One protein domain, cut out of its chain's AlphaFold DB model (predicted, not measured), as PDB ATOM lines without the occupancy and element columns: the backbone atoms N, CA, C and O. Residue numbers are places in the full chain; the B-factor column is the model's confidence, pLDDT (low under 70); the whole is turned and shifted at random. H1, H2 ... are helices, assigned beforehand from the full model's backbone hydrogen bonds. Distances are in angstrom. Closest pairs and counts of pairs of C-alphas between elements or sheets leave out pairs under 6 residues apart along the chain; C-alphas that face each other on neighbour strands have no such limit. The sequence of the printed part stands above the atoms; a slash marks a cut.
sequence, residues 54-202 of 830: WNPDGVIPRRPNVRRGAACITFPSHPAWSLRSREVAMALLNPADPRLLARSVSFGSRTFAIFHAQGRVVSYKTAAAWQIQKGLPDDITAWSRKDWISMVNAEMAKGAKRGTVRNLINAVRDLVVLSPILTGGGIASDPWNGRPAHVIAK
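What this domain is: This is residues 54 to 202 of the 830 residues of an uncharacterized protein of Mycobacterium triplex (UniProt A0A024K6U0). H1 and H3 lie side by side, and H5 crosses H3 at about a right angle, with H4 and short H6 packed along H5. The 149 printed residues include six named helices, H1 to H6, and no named strand: all helix, compact, radius of gyration of the C-alphas 15.4 A, spans 42 by 38 by 31 A.

Where its parts are: After residues 54 to 78, H1, residues 79 to 93, begins at C-alpha 79 (86.141, 142.095, 155.093). H2 is residues 98 to 101, H3 114 to 134, 30.4 A long, H4 145 to 157, H5 162 to 177 and H6 197 to 202.

How they stand to each other: H5 is the hub. It touches H3, about perpendicular at 86 degrees; their closest C-alphas, Ser 123 and Leu 168, are 5.1 A apart. H4 and H5 form a helical hairpin, as do H5 and H6. H1 touches H3, opposite ways at a shallow tilt of 21 degrees. Every O i to N i+4 pair is within hydrogen-bond range in H1, H3, H4 and H6, and 11 of 12 in H5; H2 is too short for one.

The domain as a whole: The printed part has no cut; links H2 to H3 and H5 to H6 are long. No printed residue is under 70 in pLDDT.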
ATOM      1  N   TRP A  54      74.865 144.418 165.097       94.00
ATOM      2  CA  TRP A  54      73.435 144.141 165.221       94.00
ATOM      3  C   TRP A  54      73.035 144.175 166.690       94.00
ATOM      4  O   TRP A  54      73.431 143.299 167.466       94.00
ATOM      5  N   ASN A  55      72.270 145.197 167.077       89.69
ATOM      6  CA  ASN A  55      71.768 145.363 168.437       89.69
ATOM      7  C   ASN A  55      70.296 144.919 168.534       89.69
ATOM      8  O   ASN A  55      69.439 145.560 167.930       89.69
ATOM      9  N   PRO A  56      69.985 143.856 169.294       87.62
ATOM     10  CA  PRO A  56      68.611 143.399 169.485       87.62
ATOM     11  C   PRO A  56      67.848 144.143 170.596       87.62
ATOM     12  O   PRO A  56      66.651 143.906 170.771       87.62
ATOM     13  N   ASP A  57      68.511 144.997 171.385       83.19
ATOM     14  CA  ASP A  57      67.876 145.693 172.507       83.19
ATOM     15  C   ASP A  57      66.725 146.584 172.023       83.19
ATOM     16  O   ASP A  57      66.913 147.477 171.203       83.19
ATOM     17  N   GLY A  58      65.532 146.365 172.576       81.25
ATOM     18  CA  GLY A  58      64.330 147.116 172.208       81.25
ATOM     19  C   GLY A  58      63.646 146.624 170.933       81.25
ATOM     20  O   GLY A  58      62.508 147.008 170.711       81.25
ATOM     21  N   VAL A  59      64.281 145.743 170.150       85.44
ATOM     22  CA  VAL A  59      63.682 145.098 168.965       85.44
ATOM     23  C   VAL A  59      63.050 143.754 169.323       85.44
ATOM     24  O   VAL A  59      62.034 143.374 168.755       85.44
ATOM     25  N   ILE A  60      63.630 143.039 170.287       84.75
ATOM     26  CA  ILE A  60      63.083 141.793 170.832       84.75
ATOM     27  C   ILE A  60      63.048 141.834 172.372       84.75
ATOM     28  O   ILE A  60      63.837 142.562 172.991       84.75
ATOM     29  N   PRO A  61      62.187 141.031 173.027       81.12
ATOM     30  CA  PRO A  61      62.161 140.905 174.478       81.12
ATOM     31  C   PRO A  61      63.519 140.493 175.059       81.12
ATOM     32  O   PRO A  61      64.080 139.436 174.752       81.12
ATOM     33  N   ARG A  62      64.051 141.330 175.954       84.31
ATOM     34  CA  ARG A  62      65.291 141.054 176.686       84.31
ATOM     35  C   ARG A  62      64.984 140.213 177.920       84.31
ATOM     36  O   ARG A  62      64.175 140.599 178.758       84.31
ATOM     37  N   ARG A  63      65.707 139.106 178.083       85.62
ATOM     38  CA  ARG A  63      65.648 138.299 179.313       85.62
ATOM     39  C   ARG A  63      66.207 139.095 180.500       85.62
ATOM     40  O   ARG A  63      67.230 139.760 180.321       85.62
ATOM     41  N   PRO A  64      65.640 138.973 181.713       87.62
ATOM     42  CA  PRO A  64      66.113 139.717 182.884       87.62
ATOM     43  C   PRO A  64      67.610 139.535 183.156       87.62
ATOM     44  O   PRO A  64      68.332 140.517 183.305       87.62
ATOM     45  N   ASN A  65      68.112 138.298 183.084       87.62
ATOM     46  CA  ASN A  65      69.519 137.981 183.351       87.62
ATOM     47  C   ASN A  65      70.516 138.467 182.284       87.62
ATOM     48  O   ASN A  65      71.731 138.381 182.467       87.62
ATOM     49  N   VAL A  66      70.032 138.983 181.154       85.88
ATOM     50  CA  VAL A  66      70.868 139.471 180.057       85.88
ATOM     51  C   VAL A  66      71.001 140.980 180.175       85.88
ATOM     52  O   VAL A  66      70.023 141.692 180.000       85.88
ATOM     53  N   ARG A  67      72.204 141.509 180.431       82.12
ATOM     54  CA  ARG A  67      72.425 142.971 180.438       82.12
ATOM     55  C   ARG A  67      72.131 143.591 179.065       82.12
ATOM     56  O   ARG A  67      72.360 142.947 178.041       82.12
ATOM     57  N   ARG A  68      71.747 144.871 179.051       81.06
ATOM     58  CA  ARG A  68      71.718 145.673 177.817       81.06
ATOM     59  C   ARG A  68      73.052 145.560 177.071       81.06
ATOM     60  O   ARG A  68      74.130 145.551 177.684       81.06
ATOM     61  N   GLY A  69      72.959 145.390 175.761       84.25
ATOM     62  CA  GLY A  69      74.064 145.227 174.830       84.25
ATOM     63  C   GLY A  69      74.786 143.878 174.889       84.25
ATOM     64  O   GLY A  69      75.659 143.635 174.061       84.25
ATOM     65  N   ALA A  70      74.472 142.967 175.823       84.88
ATOM     66  CA  ALA A  70      75.150 141.661 175.854       84.88
ATOM     67  C   ALA A  70      74.785 140.765 174.671       84.88
ATOM     68  O   ALA A  70      75.582 139.906 174.307       84.88
ATOM     69  N   ALA A  71      73.608 140.962 174.084       87.19
ATOM     70  CA  ALA A  71      73.165 140.224 172.910       87.19
ATOM     71  C   ALA A  71      73.591 140.891 171.584       87.19
ATOM     72  O   ALA A  71      73.271 140.361 170.524       87.19
ATOM     73  N   CYS A  72      74.327 142.014 171.622       91.94
ATOM     74  CA  CYS A  72      74.851 142.647 170.412       91.94
ATOM     75  C   CYS A  72      75.817 141.715 169.676       91.94
ATOM     76  O   CYS A  72      76.746 141.155 170.269       91.94
ATOM     77  N   ILE A  73      75.634 141.592 168.367       94.75
ATOM     78  CA  ILE A  73      76.543 140.859 167.494       94.75
ATOM     79  C   ILE A  73      77.436 141.880 166.797       94.75
ATOM     80  O   ILE A  73      76.973 142.647 165.964       94.75
ATOM     81  N   THR A  74      78.717 141.893 167.152       94.31
ATOM     82  CA  THR A  74      79.735 142.710 166.477       94.31
ATOM     83  C   THR A  74      80.538 141.817 165.547       94.31
ATOM     84  O   THR A  74      81.153 140.854 166.022       94.31
ATOM     85  N   PHE A  75      80.565 142.138 164.259       95.19
ATOM     86  CA  PHE A  75      81.236 141.323 163.246       95.19
ATOM     87  C   PHE A  75      82.762 141.521 163.244       95.19
ATOM     88  O   PHE A  75      83.259 142.503 163.802       95.19
ATOM     89  N   PRO A  76      83.543 140.559 162.711       92.94
ATOM     90  CA  PRO A  76      84.980 140.737 162.498       92.94
ATOM     91  C   PRO A  76      85.273 141.959 161.617       92.94
ATOM     92  O   PRO A  76      84.502 142.258 160.708       92.94
ATOM     93  N   SER A  77      86.408 142.624 161.845       89.38
ATOM     94  CA  SER A  77      86.873 143.735 161.001       89.38
ATOM     95  C   SER A  77      87.376 143.275 159.629       89.38
ATOM     96  O   SER A  77      87.326 144.039 158.671       89.38
ATOM     97  N   HIS A  78      87.841 142.028 159.523       92.12
ATOM     98  CA  HIS A  78      88.303 141.442 158.268       92.12
ATOM     99  C   HIS A  78      87.151 141.369 157.242       92.12
ATOM    100  O   HIS A  78      86.160 140.697 157.537       92.12
ATOM    101  N   PRO A  79      87.261 141.962 156.034       91.88
ATOM    102  CA  PRO A  79      86.141 142.095 155.093       91.88
ATOM    103  C   PRO A  79      85.435 140.779 154.731       91.88
ATOM    104  O   PRO A  79      84.224 140.671 154.929       91.88
ATOM    105  N   ALA A  80      86.180 139.754 154.290       93.19
ATOM    106  CA  ALA A  80      85.611 138.448 153.927       93.19
ATOM    107  C   ALA A  80      84.900 137.756 155.107       93.19
ATOM    108  O   ALA A  80      83.753 137.325 154.996       93.19
ATOM    109  N   TRP A  81      85.541 137.711 156.281       95.50
ATOM    110  CA  TRP A  81      84.932 137.152 157.491       95.50
ATOM    111  C   TRP A  81      83.769 137.977 158.031       95.50
ATOM    112  O   TRP A  81      82.864 137.394 158.625       95.50
ATOM    113  N   SER A  82      83.768 139.297 157.841       95.62
ATOM    114  CA  SER A  82      82.653 140.181 158.193       95.62
ATOM    115  C   SER A  82      81.410 139.787 157.400       95.62
ATOM    116  O   SER A  82      80.397 139.436 158.003       95.62
ATOM    117  N   LEU A  83      81.519 139.741 156.065       96.06
ATOM    118  CA  LEU A  83      80.424 139.348 155.178       96.06
ATOM    119  C   LEU A  83      79.926 137.933 155.494       96.06
ATOM    120  O   LEU A  83      78.755 137.759 155.826       96.06
ATOM    121  N   ARG A  84      80.826 136.946 155.512       95.44
ATOM    122  CA  ARG A  84      80.479 135.543 155.779       95.44
ATOM    123  C   ARG A  84      79.803 135.360 157.139       95.44
ATOM    124  O   ARG A  84      78.820 134.637 157.266       95.44
ATOM    125  N   SER A  85      80.301 136.043 158.172       96.69
ATOM    126  CA  SER A  85      79.699 135.988 159.511       96.69
ATOM    127  C   SER A  85      78.298 136.596 159.540       96.69
ATOM    128  O   SER A  85      77.447 136.082 160.264       96.69
ATOM    129  N   ARG A  86      78.054 137.668 158.772       97.25
ATOM    130  CA  ARG A  86      76.721 138.264 158.625       97.25
ATOM    131  C   ARG A  86      75.763 137.324 157.911       97.25
ATOM    132  O   ARG A  86      74.670 137.115 158.414       97.25
ATOM    133  N   GLU A  87      76.174 136.691 156.816       96.88
ATOM    134  CA  GLU A  87      75.334 135.729 156.082       96.88
ATOM    135  C   GLU A  87      74.942 134.529 156.952       96.88
ATOM    136  O   GLU A  87      73.763 134.177 157.035       96.88
ATOM    137  N   VAL A  88      75.904 133.953 157.684       96.50
ATOM    138  CA  VAL A  88      75.622 132.871 158.640       96.50
ATOM    139  C   VAL A  88      74.686 133.350 159.749       96.50
ATOM    140  O   VAL A  88      73.718 132.666 160.080       96.50
ATOM    141  N   ALA A  89      74.950 134.516 160.344       96.00
ATOM    142  CA  ALA A  89      74.106 135.047 161.408       96.00
ATOM    143  C   ALA A  89      72.681 135.347 160.910       96.00
ATOM    144  O   ALA A  89      71.731 135.020 161.616       96.00
ATOM    145  N   MET A  90      72.527 135.893 159.701       95.00
ATOM    146  CA  MET A  90      71.236 136.159 159.062       95.00
ATOM    147  C   MET A  90      70.444 134.862 158.872       95.00
ATOM    148  O   MET A  90      69.297 134.784 159.315       95.00
ATOM    149  N   ALA A  91      71.077 133.817 158.328       94.00
ATOM    150  CA  ALA A  91      70.452 132.507 158.130       94.00
ATOM    151  C   ALA A  91      70.035 131.842 159.457       94.00
ATOM    152  O   ALA A  91      68.953 131.266 159.561       94.00
ATOM    153  N   LEU A  92      70.870 131.938 160.498       92.25
ATOM    154  CA  LEU A  92      70.551 131.387 161.821       92.25
ATOM    155  C   LEU A  92      69.446 132.177 162.533       92.25
ATOM    156  O   LEU A  92      68.647 131.600 163.265       92.25
ATOM    157  N   LEU A  93      69.388 133.497 162.365       91.25
ATOM    158  CA  LEU A  93      68.357 134.323 162.996       91.25
ATOM    159  C   LEU A  93      67.009 134.238 162.273       91.25
ATOM    160  O   LEU A  93      65.984 134.439 162.928       91.25
ATOM    161  N   ASN A  94      67.018 133.871 160.987       89.94
ATOM    162  CA  ASN A  94      65.855 133.766 160.107       89.94
ATOM    163  C   ASN A  94      65.748 132.353 159.480       89.94
ATOM    164  O   ASN A  94      65.781 132.205 158.261       89.94
ATOM    165  N   PRO A  95      65.606 131.279 160.284       87.88
ATOM    166  CA  PRO A  95      65.655 129.897 159.789       87.88
ATOM    167  C   PRO A  95      64.465 129.505 158.895       87.88
ATOM    168  O   PRO A  95      64.505 128.448 158.271       87.88
ATOM    169  N   ALA A  96      63.409 130.326 158.862       85.31
ATOM    170  CA  ALA A  96      62.223 130.145 158.024       85.31
ATOM    171  C   ALA A  96      62.266 130.971 156.724       85.31
ATOM    172  O   ALA A  96      61.273 131.013 156.002       85.31
ATOM    173  N   ASP A  97      63.383 131.643 156.429       88.19
ATOM    174  CA  ASP A  97      63.545 132.418 155.201       88.19
ATOM    175  C   ASP A  97      63.405 131.512 153.954       88.19
ATOM    176  O   ASP A  97      64.183 130.559 153.798       88.19
ATOM    177  N   PRO A  98      62.449 131.792 153.044       89.44
ATOM    178  CA  PRO A  98      62.227 130.991 151.840       89.44
ATOM    179  C   PRO A  98      63.471 130.837 150.954       89.44
ATOM    180  O   PRO A  98      63.620 129.820 150.273       89.44
ATOM    181  N   ARG A  99      64.393 131.809 150.982       91.69
ATOM    182  CA  ARG A  99      65.639 131.776 150.201       91.69
ATOM    183  C   ARG A  99      66.579 130.648 150.624       91.69
ATOM    184  O   ARG A  99      67.349 130.176 149.786       91.69
ATOM    185  N   LEU A 100      66.513 130.209 151.887       92.06
ATOM    186  CA  LEU A 100      67.293 129.075 152.391       92.06
ATOM    187  C   LEU A 100      66.780 127.763 151.789       92.06
ATOM    188  O   LEU A 100      67.555 126.995 151.217       92.06
ATOM    189  N   LEU A 101      65.462 127.548 151.840       89.38
ATOM    190  CA  LEU A 101      64.821 126.355 151.281       89.38
ATOM    191  C   LEU A 101      65.001 126.266 149.765       89.38
ATOM    192  O   LEU A 101      65.272 125.184 149.254       89.38
ATOM    193  N   ALA A 102      64.933 127.399 149.057       92.69
ATOM    194  CA  ALA A 102      65.189 127.470 147.615       92.69
ATOM    195  C   ALA A 102      66.603 127.002 147.220       92.69
ATOM    196  O   ALA A 102      66.838 126.639 146.071       92.69
ATOM    197  N   ARG A 103      67.543 126.989 148.172       93.94
ATOM    198  CA  ARG A 103      68.922 126.505 148.011       93.94
ATOM    199  C   ARG A 103      69.172 125.194 148.764       93.94
ATOM    200  O   ARG A 103      70.313 124.866 149.082       93.94
ATOM    201  N   SER A 104      68.106 124.450 149.062       92.06
ATOM    202  CA  SER A 104      68.138 123.157 149.755       92.06
ATOM    203  C   SER A 104      68.734 123.205 151.169       92.06
ATOM    204  O   SER A 104      69.183 122.186 151.696       92.06
ATOM    205  N   VAL A 105      68.707 124.370 151.820       92.19
ATOM    206  CA  VAL A 105      69.111 124.538 153.219       92.19
ATOM    207  C   VAL A 105      67.865 124.576 154.097       92.19
ATOM    208  O   VAL A 105      67.034 125.472 153.986       92.19
ATOM    209  N   SER A 106      67.742 123.607 155.007       89.19
ATOM    210  CA  SER A 106      66.647 123.545 155.977       89.19
ATOM    211  C   SER A 106      67.160 123.248 157.379       89.19
ATOM    212  O   SER A 106      67.890 122.283 157.608       89.19
ATOM    213  N   PHE A 107      66.715 124.047 158.347       85.75
ATOM    214  CA  PHE A 107      66.922 123.785 159.773       85.75
ATOM    215  C   PHE A 107      65.747 123.025 160.409       85.75
ATOM    216  O   PHE A 107      65.686 122.874 161.636       85.75
ATOM    217  N   GLY A 108      64.807 122.545 159.588       83.56
ATOM    218  CA  GLY A 108      63.537 122.002 160.044       83.56
ATOM    219  C   GLY A 108      62.761 123.051 160.836       83.56
ATOM    220  O   GLY A 108      62.666 124.208 160.449       83.56
ATOM    221  N   SER A 109      62.231 122.659 161.989       75.62
ATOM    222  CA  SER A 109      61.384 123.524 162.814       75.62
ATOM    223  C   SER A 109      62.140 124.241 163.949       75.62
ATOM    224  O   SER A 109      61.543 124.673 164.946       75.62
ATOM    225  N   ARG A 110      63.475 124.319 163.825       77.12
ATOM    226  CA  ARG A 110      64.377 124.912 164.819       77.12
ATOM    227  C   ARG A 110      64.356 126.435 164.740       77.12
ATOM    228  O   ARG A 110      64.487 127.014 163.671       77.12
ATOM    229  N   THR A 111      64.302 127.073 165.904       77.62
ATOM    230  CA  THR A 111      64.514 128.516 166.064       77.62
ATOM    231  C   THR A 111      65.757 128.729 166.911       77.62
ATOM    232  O   THR A 111      65.897 128.122 167.977       77.62
ATOM    233  N   PHE A 112      66.668 129.583 166.453       84.00
ATOM    234  CA  PHE A 112      67.907 129.845 167.168       84.00
ATOM    235  C   PHE A 112      67.789 131.093 168.052       84.00
ATOM    236  O   PHE A 112      67.222 132.126 167.679       84.00
ATOM    237  N   ALA A 113      68.333 130.991 169.265       83.81
ATOM    238  CA  ALA A 113      68.497 132.137 170.150       83.81
ATOM    239  C   ALA A 113      69.639 133.030 169.642       83.81
ATOM    240  O   ALA A 113      70.629 132.520 169.124       83.81
ATOM    241  N   ILE A 114      69.573 134.341 169.878       88.06
ATOM    242  CA  ILE A 114      70.625 135.275 169.430       88.06
ATOM    243  C   ILE A 114      72.016 134.903 169.939       88.06
ATOM    244  O   ILE A 114      72.977 134.957 169.181       88.06
ATOM    245  N   PHE A 115      72.134 134.433 171.184       88.81
ATOM    246  CA  PHE A 115      73.413 133.970 171.734       88.81
ATOM    247  C   PHE A 115      74.031 132.799 170.960       88.81
ATOM    248  O   PHE A 115      75.240 132.587 171.029       88.81
ATOM    249  N   HIS A 116      73.228 132.031 170.222       88.94
ATOM    250  CA  HIS A 116      73.736 130.970 169.359       88.94
ATOM    251  C   HIS A 116      74.399 131.548 168.105       88.94
ATOM    252  O   HIS A 116      75.553 131.211 167.849       88.94
ATOM    253  N   ALA A 117      73.747 132.492 167.415       92.81
ATOM    254  CA  ALA A 117      74.345 133.233 166.299       92.81
ATOM    255  C   ALA A 117      75.574 134.046 166.747       92.81
ATOM    256  O   ALA A 117      76.643 133.938 166.151       92.81
ATOM    257  N   GLN A 118      75.476 134.772 167.866       94.00
ATOM    258  CA  GLN A 118      76.602 135.495 168.465       94.00
ATOM    259  C   GLN A 118      77.782 134.554 168.757       94.00
ATOM    260  O   GLN A 118      78.928 134.882 168.455       94.00
ATOM    261  N   GLY A 119      77.510 133.359 169.297       93.81
ATOM    262  CA  GLY A 119      78.523 132.337 169.547       93.81
ATOM    263  C   GLY A 119      79.243 131.871 168.278       93.81
ATOM    264  O   GLY A 119      80.451 131.647 168.328       93.81
ATOM    265  N   ARG A 120      78.544 131.777 167.135       94.69
ATOM    266  CA  ARG A 120      79.167 131.489 165.829       94.69
ATOM    267  C   ARG A 120      80.062 132.615 165.355       94.69
ATOM    268  O   ARG A 120      81.203 132.359 164.988       94.69
ATOM    269  N   VAL A 121      79.595 133.855 165.455       96.56
ATOM    270  CA  VAL A 121      80.393 135.031 165.085       96.56
ATOM    271  C   VAL A 121      81.663 135.130 165.935       96.56
ATOM    272  O   VAL A 121      82.730 135.433 165.408       96.56
ATOM    273  N   VAL A 122      81.599 134.799 167.230       95.56
ATOM    274  CA  VAL A 122      82.799 134.698 168.082       95.56
ATOM    275  C   VAL A 122      83.766 133.630 167.559       95.56
ATOM    276  O   VAL A 122      84.959 133.897 167.463       95.56
ATOM    277  N   SER A 123      83.278 132.452 167.160       96.69
ATOM    278  CA  SER A 123      84.120 131.419 166.540       96.69
ATOM    279  C   SER A 123      84.736 131.865 165.206       96.69
ATOM    280  O   SER A 123      85.888 131.537 164.933       96.69
ATOM    281  N   TYR A 124      84.032 132.662 164.402       96.88
ATOM    282  CA  TYR A 124      84.590 133.216 163.164       96.88
ATOM    283  C   TYR A 124      85.625 134.317 163.402       96.88
ATOM    284  O   TYR A 124      86.549 134.446 162.607       96.88
ATOM    285  N   LYS A 125      85.565 135.048 164.524       96.38
ATOM    286  CA  LYS A 125      86.682 135.916 164.943       96.38
ATOM    287  C   LYS A 125      87.946 135.104 165.226       96.38
ATOM    288  O   LYS A 125      89.031 135.525 164.838       96.38
ATOM    289  N   THR A 126      87.809 133.932 165.852       95.94
ATOM    290  CA  THR A 126      88.933 133.002 166.043       95.94
ATOM    291  C   THR A 126      89.485 132.513 164.703       95.94
ATOM    292  O   THR A 126      90.700 132.513 164.520       95.94
ATOM    293  N   ALA A 127      88.619 132.165 163.745       95.75
ATOM    294  CA  ALA A 127      89.045 131.752 162.408       95.75
ATOM    295  C   ALA A 127      89.737 132.881 161.625       95.75
ATOM    296  O   ALA A 127      90.785 132.652 161.030       95.75
ATOM    297  N   ALA A 128      89.222 134.111 161.696       96.06
ATOM    298  CA  ALA A 128      89.852 135.285 161.091       96.06
ATOM    299  C   ALA A 128      91.243 135.563 161.684       96.06
ATOM    300  O   ALA A 128      92.197 135.812 160.954       96.06
ATOM    301  N   ALA A 129      91.385 135.469 163.010       95.69
ATOM    302  CA  ALA A 129      92.683 135.618 163.664       95.69
ATOM    303  C   ALA A 129      93.666 134.512 163.246       95.69
ATOM    304  O   ALA A 129      94.839 134.792 163.009       95.69
ATOM    305  N   TRP A 130      93.188 133.268 163.115       96.56
ATOM    306  CA  TRP A 130      93.995 132.148 162.628       96.56
ATOM    307  C   TRP A 130      94.455 132.348 161.181       96.56
ATOM    308  O   TRP A 130      95.629 132.122 160.891       96.56
ATOM    309  N   GLN A 131      93.566 132.825 160.302       96.31
ATOM    310  CA  GLN A 131      93.900 133.157 158.916       96.31
ATOM    311  C   GLN A 131      95.081 134.124 158.854       96.31
ATOM    312  O   GLN A 131      96.082 133.834 158.204       96.31
ATOM    313  N   ILE A 132      94.967 135.248 159.568       94.81
ATOM    314  CA  ILE A 132      95.986 136.301 159.599       94.81
ATOM    315  C   ILE A 132      97.291 135.744 160.167       94.81
ATOM    316  O   ILE A 132      98.356 135.947 159.592       94.81
ATOM    317  N   GLN A 133      97.215 134.989 161.267       95.69
ATOM    318  CA  GLN A 133      98.390 134.408 161.913       95.69
ATOM    319  C   GLN A 133      99.146 133.423 161.007       95.69
ATOM    320  O   GLN A 133     100.363 133.288 161.131       95.69
ATOM    321  N   LYS A 134      98.436 132.689 160.146       96.00
ATOM    322  CA  LYS A 134      99.010 131.649 159.282       96.00
ATOM    323  C   LYS A 134      99.205 132.078 157.830       96.00
ATOM    324  O   LYS A 134      99.713 131.277 157.055       96.00
ATOM    325  N   GLY A 135      98.845 133.314 157.477       94.81
ATOM    326  CA  GLY A 135      98.943 133.819 156.106       94.81
ATOM    327  C   GLY A 135      98.068 133.042 155.118       94.81
ATOM    328  O   GLY A 135      98.474 132.832 153.981       94.81
ATOM    329  N   LEU A 136      96.903 132.560 155.562       95.81
ATOM    330  CA  LEU A 136      95.985 131.793 154.716       95.81
ATOM    331  C   LEU A 136      95.146 132.734 153.822       95.81
ATOM    332  O   LEU A 136      94.850 133.860 154.234       95.81
ATOM    333  N   PRO A 137      94.732 132.296 152.619       93.75
ATOM    334  CA  PRO A 137      93.934 133.117 151.705       93.75
ATOM    335  C   PRO A 137      92.510 133.386 152.225       93.75
ATOM    336  O   PRO A 137      91.978 132.622 153.035       93.75
ATOM    337  N   ASP A 138      91.889 134.460 151.722       91.31
ATOM    338  CA  ASP A 138      90.492 134.849 152.019       91.31
ATOM    339  C   ASP A 138      89.472 133.812 151.534       91.31
ATOM    340  O   ASP A 138      88.409 133.610 152.147       91.31
ATOM    341  N   ASP A 139      89.824 133.147 150.433       91.06
ATOM    342  CA  ASP A 139      89.122 131.986 149.919       91.06
ATOM    343  C   ASP A 139      89.361 130.787 150.846       91.06
ATOM    344  O   ASP A 139      90.426 130.166 150.873       91.06
ATOM    345  N   ILE A 140      88.332 130.459 151.623       92.75
ATOM    346  CA  ILE A 140      88.363 129.341 152.566       92.75
ATOM    347  C   ILE A 140      88.300 127.975 151.887       92.75
ATOM    348  O   ILE A 140      88.571 126.973 152.550       92.75
ATOM    349  N   THR A 141      87.964 127.903 150.597       90.38
ATOM    350  CA  THR A 141      87.985 126.639 149.850       90.38
ATOM    351  C   THR A 141      89.419 126.160 149.615       90.38
ATOM    352  O   THR A 141      89.665 124.956 149.553       90.38
ATOM    353  N   ALA A 142      90.381 127.090 149.607       91.44
ATOM    354  CA  ALA A 142      91.808 126.802 149.524       91.44
ATOM    355  C   ALA A 142      92.419 126.338 150.859       91.44
ATOM    356  O   ALA A 142      93.567 125.889 150.891       91.44
ATOM    357  N   TRP A 143      91.687 126.429 151.977       94.06
ATOM    358  CA  TRP A 143      92.177 125.939 153.264       94.06
ATOM    359  C   TRP A 143      92.129 124.419 153.298       94.06
ATOM    360  O   TRP A 143      91.080 123.797 153.107       94.06
ATOM    361  N   SER A 144      93.256 123.799 153.630       93.38
ATOM    362  CA  SER A 144      93.314 122.352 153.744       93.38
ATOM    363  C   SER A 144      92.551 121.867 154.979       93.38
ATOM    364  O   SER A 144      92.392 122.562 155.989       93.38
ATOM    365  N   ARG A 145      92.155 120.592 154.963       94.62
ATOM    366  CA  ARG A 145      91.630 119.898 156.151       94.62
ATOM    367  C   ARG A 145      92.543 120.069 157.374       94.62
ATOM    368  O   ARG A 145      92.056 120.175 158.502       94.62
ATOM    369  N   LYS A 146      93.863 120.077 157.156       94.94
ATOM    370  CA  LYS A 146      94.862 120.219 158.217       94.94
ATOM    371  C   LYS A 146      94.777 121.594 158.873       94.94
ATOM    372  O   LYS A 146      94.858 121.653 160.094       94.94
ATOM    373  N   ASP A 147      94.522 122.658 158.115       96.00
ATOM    374  CA  ASP A 147      94.439 124.025 158.646       96.00
ATOM    375  C   ASP A 147      93.283 124.182 159.640       96.00
ATOM    376  O   ASP A 147      93.473 124.706 160.742       96.00
ATOM    377  N   TRP A 148      92.110 123.632 159.310       95.88
ATOM    378  CA  TRP A 148      90.941 123.627 160.198       95.88
ATOM    379  C   TRP A 148      91.177 122.835 161.487       95.88
ATOM    380  O   TRP A 148      90.834 123.292 162.580       95.88
ATOM    381  N   ILE A 149      91.777 121.645 161.373       95.81
ATOM    382  CA  ILE A 149      92.107 120.807 162.532       95.81
ATOM    383  C   ILE A 149      93.164 121.499 163.400       95.81
ATOM    384  O   ILE A 149      93.018 121.541 164.622       95.81
ATOM    385  N   SER A 150      94.198 122.077 162.789       96.75
ATOM    386  CA  SER A 150      95.263 122.798 163.484       96.75
ATOM    387  C   SER A 150      94.745 124.020 164.235       96.75
ATOM    388  O   SER A 150      95.179 124.234 165.363       96.75
ATOM    389  N   MET A 151      93.780 124.764 163.685       97.00
ATOM    390  CA  MET A 151      93.121 125.865 164.396       97.00
ATOM    391  C   MET A 151      92.431 125.374 165.677       97.00
ATOM    392  O   MET A 151      92.644 125.924 166.756       97.00
ATOM    393  N   VAL A 152      91.623 124.312 165.581       96.12
ATOM    394  CA  VAL A 152      90.909 123.763 166.746       96.12
ATOM    395  C   VAL A 152      91.886 123.198 167.780       96.12
ATOM    396  O   VAL A 152      91.720 123.440 168.975       96.12
ATOM    397  N   ASN A 153      92.934 122.504 167.334       95.75
ATOM    398  CA  ASN A 153      93.983 121.987 168.211       95.75
ATOM    399  C   ASN A 153      94.766 123.110 168.900       95.75
ATOM    400  O   ASN A 153      95.075 122.989 170.081       95.75
ATOM    401  N   ALA A 154      95.043 124.214 168.200       95.62
ATOM    402  CA  ALA A 154      95.702 125.375 168.783       95.62
ATOM    403  C   ALA A 154      94.851 126.002 169.896       95.62
ATOM    404  O   ALA A 154      95.376 126.335 170.953       95.62
ATOM    405  N   GLU A 155      93.533 126.107 169.713       94.50
ATOM    406  CA  GLU A 155      92.634 126.587 170.770       94.50
ATOM    407  C   GLU A 155      92.551 125.618 171.959       94.50
ATOM    408  O   GLU A 155      92.536 126.050 173.112       94.50
ATOM    409  N   MET A 156      92.557 124.304 171.710       93.38
ATOM    410  CA  MET A 156      92.649 123.309 172.786       93.38
ATOM    411  C   MET A 156      93.957 123.446 173.572       93.38
ATOM    412  O   MET A 156      93.919 123.458 174.800       93.38
ATOM    413  N   ALA A 157      95.085 123.626 172.880       93.06
ATOM    414  CA  ALA A 157      96.394 123.836 173.495       93.06
ATOM    415  C   ALA A 157      96.459 125.128 174.332       93.06
ATOM    416  O   ALA A 157      97.155 125.169 175.341       93.06
ATOM    417  N   LYS A 158      95.671 126.155 173.983       92.81
ATOM    418  CA  LYS A 158      95.486 127.379 174.791       92.81
ATOM    419  C   LYS A 158      94.588 127.182 176.025       92.81
ATOM    420  O   LYS A 158      94.283 128.145 176.724       92.81
ATOM    421  N   GLY A 159      94.108 125.966 176.295       90.25
ATOM    422  CA  GLY A 159      93.252 125.670 177.448       90.25
ATOM    423  C   GLY A 159      91.773 126.026 177.251       90.25
ATOM    424  O   GLY A 159      91.039 126.219 178.234       90.25
ATOM    425  N   ALA A 160      91.302 126.110 175.999       90.06
ATOM    426  CA  ALA A 160      89.889 126.341 175.708       90.06
ATOM    427  C   ALA A 160      88.996 125.269 176.357       90.06
ATOM    428  O   ALA A 160      89.317 124.081 176.398       90.06
ATOM    429  N   LYS A 161      87.832 125.691 176.868       89.56
ATOM    430  CA  LYS A 161      86.857 124.786 177.497       89.56
ATOM    431  C   LYS A 161      86.171 123.913 176.439       89.56
ATOM    432  O   LYS A 161      85.875 124.401 175.346       89.56
ATOM    433  N   ARG A 162      85.779 122.678 176.793       90.00
ATOM    434  CA  ARG A 162      85.055 121.744 175.891       90.00
ATOM    435  C   ARG A 162      83.884 122.390 175.135       90.00
ATOM    436  O   ARG A 162      83.689 122.131 173.950       90.00
ATOM    437  N   GLY A 163      83.101 123.241 175.804       87.44
ATOM    438  CA  GLY A 163      81.971 123.949 175.189       87.44
ATOM    439  C   GLY A 163      82.387 124.948 174.102       87.44
ATOM    440  O   GLY A 163      81.756 124.999 173.049       87.44
ATOM    441  N   THR A 164      83.473 125.691 174.328       90.50
ATOM    442  CA  THR A 164      84.042 126.639 173.356       90.50
ATOM    443  C   THR A 164      84.540 125.906 172.118       90.50
ATOM    444  O   THR A 164      84.183 126.265 171.000       90.50
ATOM    445  N   VAL A 165      85.281 124.816 172.319       94.19
ATOM    446  CA  VAL A 165      85.812 123.977 171.236       94.19
ATOM    447  C   VAL A 165      84.681 123.353 170.421       94.19
ATOM    448  O   VAL A 165      84.697 123.393 169.194       94.19
ATOM    449  N   ARG A 166      83.633 122.852 171.087       93.31
ATOM    450  CA  ARG A 166      82.435 122.333 170.411       93.31
ATOM    451  C   ARG A 166      81.740 123.407 169.567       93.31
ATOM    452  O   ARG A 166      81.270 123.101 168.475       93.31
ATOM    453  N   ASN A 167      81.662 124.644 170.058       92.88
ATOM    454  CA  ASN A 167      81.096 125.754 169.291       92.88
ATOM    455  C   ASN A 167      81.939 126.097 168.063       92.88
ATOM    456  O   ASN A 167      81.352 126.287 167.002       92.88
ATOM    457  N   LEU A 168      83.269 126.096 168.187       95.62
ATOM    458  CA  LEU A 168      84.187 126.334 167.074       95.62
ATOM    459  C   LEU A 168      84.066 125.250 165.991       95.62
ATOM    460  O   LEU A 168      83.897 125.576 164.823       95.62
ATOM    461  N   ILE A 169      84.045 123.970 166.380       96.00
ATOM    462  CA  ILE A 169      83.828 122.842 165.453       96.00
ATOM    463  C   ILE A 169      82.494 122.995 164.714       96.00
ATOM    464  O   ILE A 169      82.424 122.836 163.498       96.00
ATOM    465  N   ASN A 170      81.422 123.320 165.439       95.00
ATOM    466  CA  ASN A 170      80.118 123.499 164.811       95.00
ATOM    467  C   ASN A 170      80.065 124.747 163.916       95.00
ATOM    468  O   ASN A 170      79.367 124.712 162.917       95.00
ATOM    469  N   ALA A 171      80.804 125.815 164.227       95.94
ATOM    470  CA  ALA A 171      80.898 126.984 163.354       95.94
ATOM    471  C   ALA A 171      81.563 126.643 162.013       95.94
ATOM    472  O   ALA A 171      81.107 127.111 160.975       95.94
ATOM    473  N   VAL A 172      82.590 125.785 162.024       96.19
ATOM    474  CA  VAL A 172      83.200 125.255 160.793       96.19
ATOM    475  C   VAL A 172      82.197 124.395 160.019       96.19
ATOM    476  O   VAL A 172      82.082 124.525 158.809       96.19
ATOM    477  N   ARG A 173      81.400 123.566 160.701       95.38
ATOM    478  CA  ARG A 173      80.349 122.760 160.050       95.38
ATOM    479  C   ARG A 173      79.219 123.586 159.461       95.38
ATOM    480  O   ARG A 173      78.697 123.215 158.416       95.38
ATOM    481  N   ASP A 174      78.876 124.704 160.088       94.69
ATOM    482  CA  ASP A 174      77.903 125.633 159.524       94.69
ATOM    483  C   ASP A 174      78.407 126.188 158.177       94.69
ATOM    484  O   ASP A 174      77.594 126.380 157.285       94.69
ATOM    485  N   LEU A 175      79.727 126.327 157.966       96.19
ATOM    486  CA  LEU A 175      80.300 126.693 156.659       96.19
ATOM    487  C   LEU A 175      80.190 125.578 155.601       96.19
ATOM    488  O   LEU A 175      80.300 125.874 154.416       96.19
ATOM    489  N   VAL A 176      79.981 124.317 155.995       94.44
ATOM    490  CA  VAL A 176      79.625 123.232 155.057       94.44
ATOM    491  C   VAL A 176      78.143 123.346 154.707       94.44
ATOM    492  O   VAL A 176      77.770 123.430 153.542       94.44
ATOM    493  N   VAL A 177      77.293 123.371 155.738       92.88
ATOM    494  CA  VAL A 177      75.828 123.329 155.601       92.88
ATOM    495  C   VAL A 177      75.299 124.554 154.859       92.88
ATOM    496  O   VAL A 177      74.385 124.436 154.050       92.88
ATOM    497  N   LEU A 178      75.879 125.723 155.124       95.12
ATOM    498  CA  LEU A 178      75.475 126.988 154.522       95.12
ATOM    499  C   LEU A 178      76.232 127.312 153.236       95.12
ATOM    500  O   LEU A 178      75.996 128.377 152.684       95.12
ATOM    501  N   SER A 179      77.083 126.418 152.719       94.50
ATOM    502  CA  SER A 179      77.848 126.652 151.485       94.50
ATOM    503  C   SER A 179      77.009 127.212 150.316       94.50
ATOM    504  O   SER A 179      77.458 128.182 149.713       94.50
ATOM    505  N   PRO A 180      75.769 126.737 150.047       93.75
ATOM    506  CA  PRO A 180      74.924 127.294 148.978       93.75
ATOM    507  C   PRO A 180      74.466 128.749 149.188       93.75
ATOM    508  O   PRO A 180      73.979 129.378 148.253       93.75
ATOM    509  N   ILE A 181      74.538 129.253 150.422       93.12
ATOM    510  CA  ILE A 181      74.039 130.568 150.854       93.12
ATOM    511  C   ILE A 181      75.168 131.608 150.902       93.12
ATOM    512  O   ILE A 181      74.893 132.801 150.812       93.12
ATOM    513  N   LEU A 182      76.414 131.170 151.105       94.75
ATOM    514  CA  LEU A 182      77.548 132.058 151.355       94.75
ATOM    515  C   LEU A 182      78.110 132.631 150.055       94.75
ATOM    516  O   LEU A 182      78.378 131.888 149.111       94.75
ATOM    517  N   THR A 183      78.381 133.935 150.051       93.62
ATOM    518  CA  THR A 183      79.063 134.596 148.931       93.62
ATOM    519  C   THR A 183      80.484 134.046 148.791       93.62
ATOM    520  O   THR A 183      81.246 134.013 149.762       93.62
ATOM    521  N   GLY A 184      80.845 133.598 147.585       85.94
ATOM    522  CA  GLY A 184      82.112 132.899 147.332       85.94
ATOM    523  C   GLY A 184      82.166 131.452 147.851       85.94
ATOM    524  O   GLY A 184      83.233 130.844 147.837       85.94
ATOM    525  N   GLY A 185      81.035 130.891 148.292       88.38
ATOM    526  CA  GLY A 185      80.909 129.499 148.720       88.38
ATOM    527  C   GLY A 185      81.416 129.199 150.137       88.38
ATOM    528  O   GLY A 185      81.991 130.030 150.848       88.38
ATOM    529  N   GLY A 186      81.142 127.972 150.579       90.50
ATOM    530  CA  GLY A 186      81.586 127.423 151.857       90.50
ATOM    531  C   GLY A 186      82.723 126.410 151.719       90.50
ATOM    532  O   GLY A 186      83.455 126.388 150.736       90.50
ATOM    533  N   ILE A 187      82.865 125.530 152.711       92.12
ATOM    534  CA  ILE A 187      83.827 124.418 152.640       92.12
ATOM    535  C   ILE A 187      83.167 123.154 152.080       92.12
ATOM    536  O   ILE A 187      82.026 122.837 152.410       92.12
ATOM    537  N   ALA A 188      83.900 122.402 151.254       86.31
ATOM    538  CA  ALA A 188      83.350 121.266 150.508       86.31
ATOM    539  C   ALA A 188      82.889 120.089 151.392       86.31
ATOM    540  O   ALA A 188      81.946 119.382 151.046       86.31
ATOM    541  N   SER A 189      83.551 119.849 152.529       91.69
ATOM    542  CA  SER A 189      83.255 118.703 153.402       91.69
ATOM    543  C   SER A 189      83.667 118.942 154.855       91.69
ATOM    544  O   SER A 189      84.579 119.724 155.118       91.69
ATOM    545  N   ASP A 190      83.043 118.221 155.793       93.94
ATOM    546  CA  ASP A 190      83.385 118.256 157.223       93.94
ATOM    547  C   ASP A 190      84.849 117.826 157.475       93.94
ATOM    548  O   ASP A 190      85.172 116.651 157.264       93.94
ATOM    549  N   PRO A 191      85.728 118.695 158.021       94.62
ATOM    550  CA  PRO A 191      87.135 118.356 158.272       94.62
ATOM    551  C   PRO A 191      87.333 117.169 159.224       94.62
ATOM    552  O   PRO A 191      88.409 116.571 159.279       94.62
ATOM    553  N   TRP A 192      86.310 116.798 159.995       94.88
ATOM    554  CA  TRP A 192      86.368 115.688 160.945       94.88
ATOM    555  C   TRP A 192      85.664 114.414 160.473       94.88
ATOM    556  O   TRP A 192      85.498 113.502 161.284       94.88
ATOM    557  N   ASN A 193      85.293 114.311 159.192       91.56
ATOM    558  CA  ASN A 193      84.666 113.122 158.596       91.56
ATOM    559  C   ASN A 193      83.460 112.608 159.410       91.56
ATOM    560  O   ASN A 193      83.344 111.414 159.678       91.56
ATOM    561  N   GLY A 194      82.606 113.510 159.903       88.69
ATOM    562  CA  GLY A 194      81.403 113.154 160.658       88.69
ATOM    563  C   GLY A 194      81.628 112.802 162.132       88.69
ATOM    564  O   GLY A 194      80.656 112.565 162.852       88.69
ATOM    565  N   ARG A 195      82.870 112.809 162.648       90.50
ATOM    566  CA  ARG A 195      83.130 112.513 164.071       90.50
ATOM    567  C   ARG A 195      82.342 113.468 164.982       90.50
ATOM    568  O   ARG A 195      82.433 114.686 164.810       90.50
ATOM    569  N   PRO A 196      81.601 112.988 165.997       90.25
ATOM    570  CA  PRO A 196      80.785 113.870 166.825       90.25
ATOM    571  C   PRO A 196      81.616 114.953 167.531       90.25
ATOM    572  O   PRO A 196      82.662 114.669 168.118       90.25
ATOM    573  N   ALA A 197      81.125 116.197 167.550       89.44
ATOM    574  CA  ALA A 197      81.868 117.329 168.127       89.44
ATOM    575  C   ALA A 197      82.184 117.133 169.621       89.44
ATOM    576  O   ALA A 197      83.197 117.618 170.119       89.44
ATOM    577  N   HIS A 198      81.331 116.400 170.349       83.88
ATOM    578  CA  HIS A 198      81.574 116.074 171.751       83.88
ATOM    579  C   HIS A 198      82.751 115.111 171.950       83.88
ATOM    580  O   HIS A 198      83.404 115.222 172.980       83.88
ATOM    581  N   VAL A 199      83.029 114.219 170.990       88.00
ATOM    582  CA  VAL A 199      84.167 113.285 171.025       88.00
ATOM    583  C   VAL A 199      85.469 114.040 170.789       88.00
ATOM    584  O   VAL A 199      86.421 113.856 171.537       88.00
ATOM    585  N   ILE A 200      85.494 114.925 169.791       88.69
ATOM    586  CA  ILE A 200      86.675 115.737 169.461       88.69
ATOM    587  C   ILE A 200      87.021 116.659 170.637       88.69
ATOM    588  O   ILE A 200      88.159 116.706 171.089       88.69
ATOM    589  N   ALA A 201      86.014 117.327 171.203       89.75
ATOM    590  CA  ALA A 201      86.202 118.250 172.314       89.75
ATOM    591  C   ALA A 201      86.580 117.574 173.651       89.75
ATOM    592  O   ALA A 201      86.803 118.298 174.615       89.75
ATOM    593  N   LYS A 202      86.649 116.234 173.760       86.50
ATOM    594  CA  LYS A 202      87.069 115.559 175.009       86.50
ATOM    595  C   LYS A 202      88.502 115.914 175.419       86.50
ATOM    596  O   LYS A 202      88.766 115.981 176.612       86.50
TER     597      LYS A 202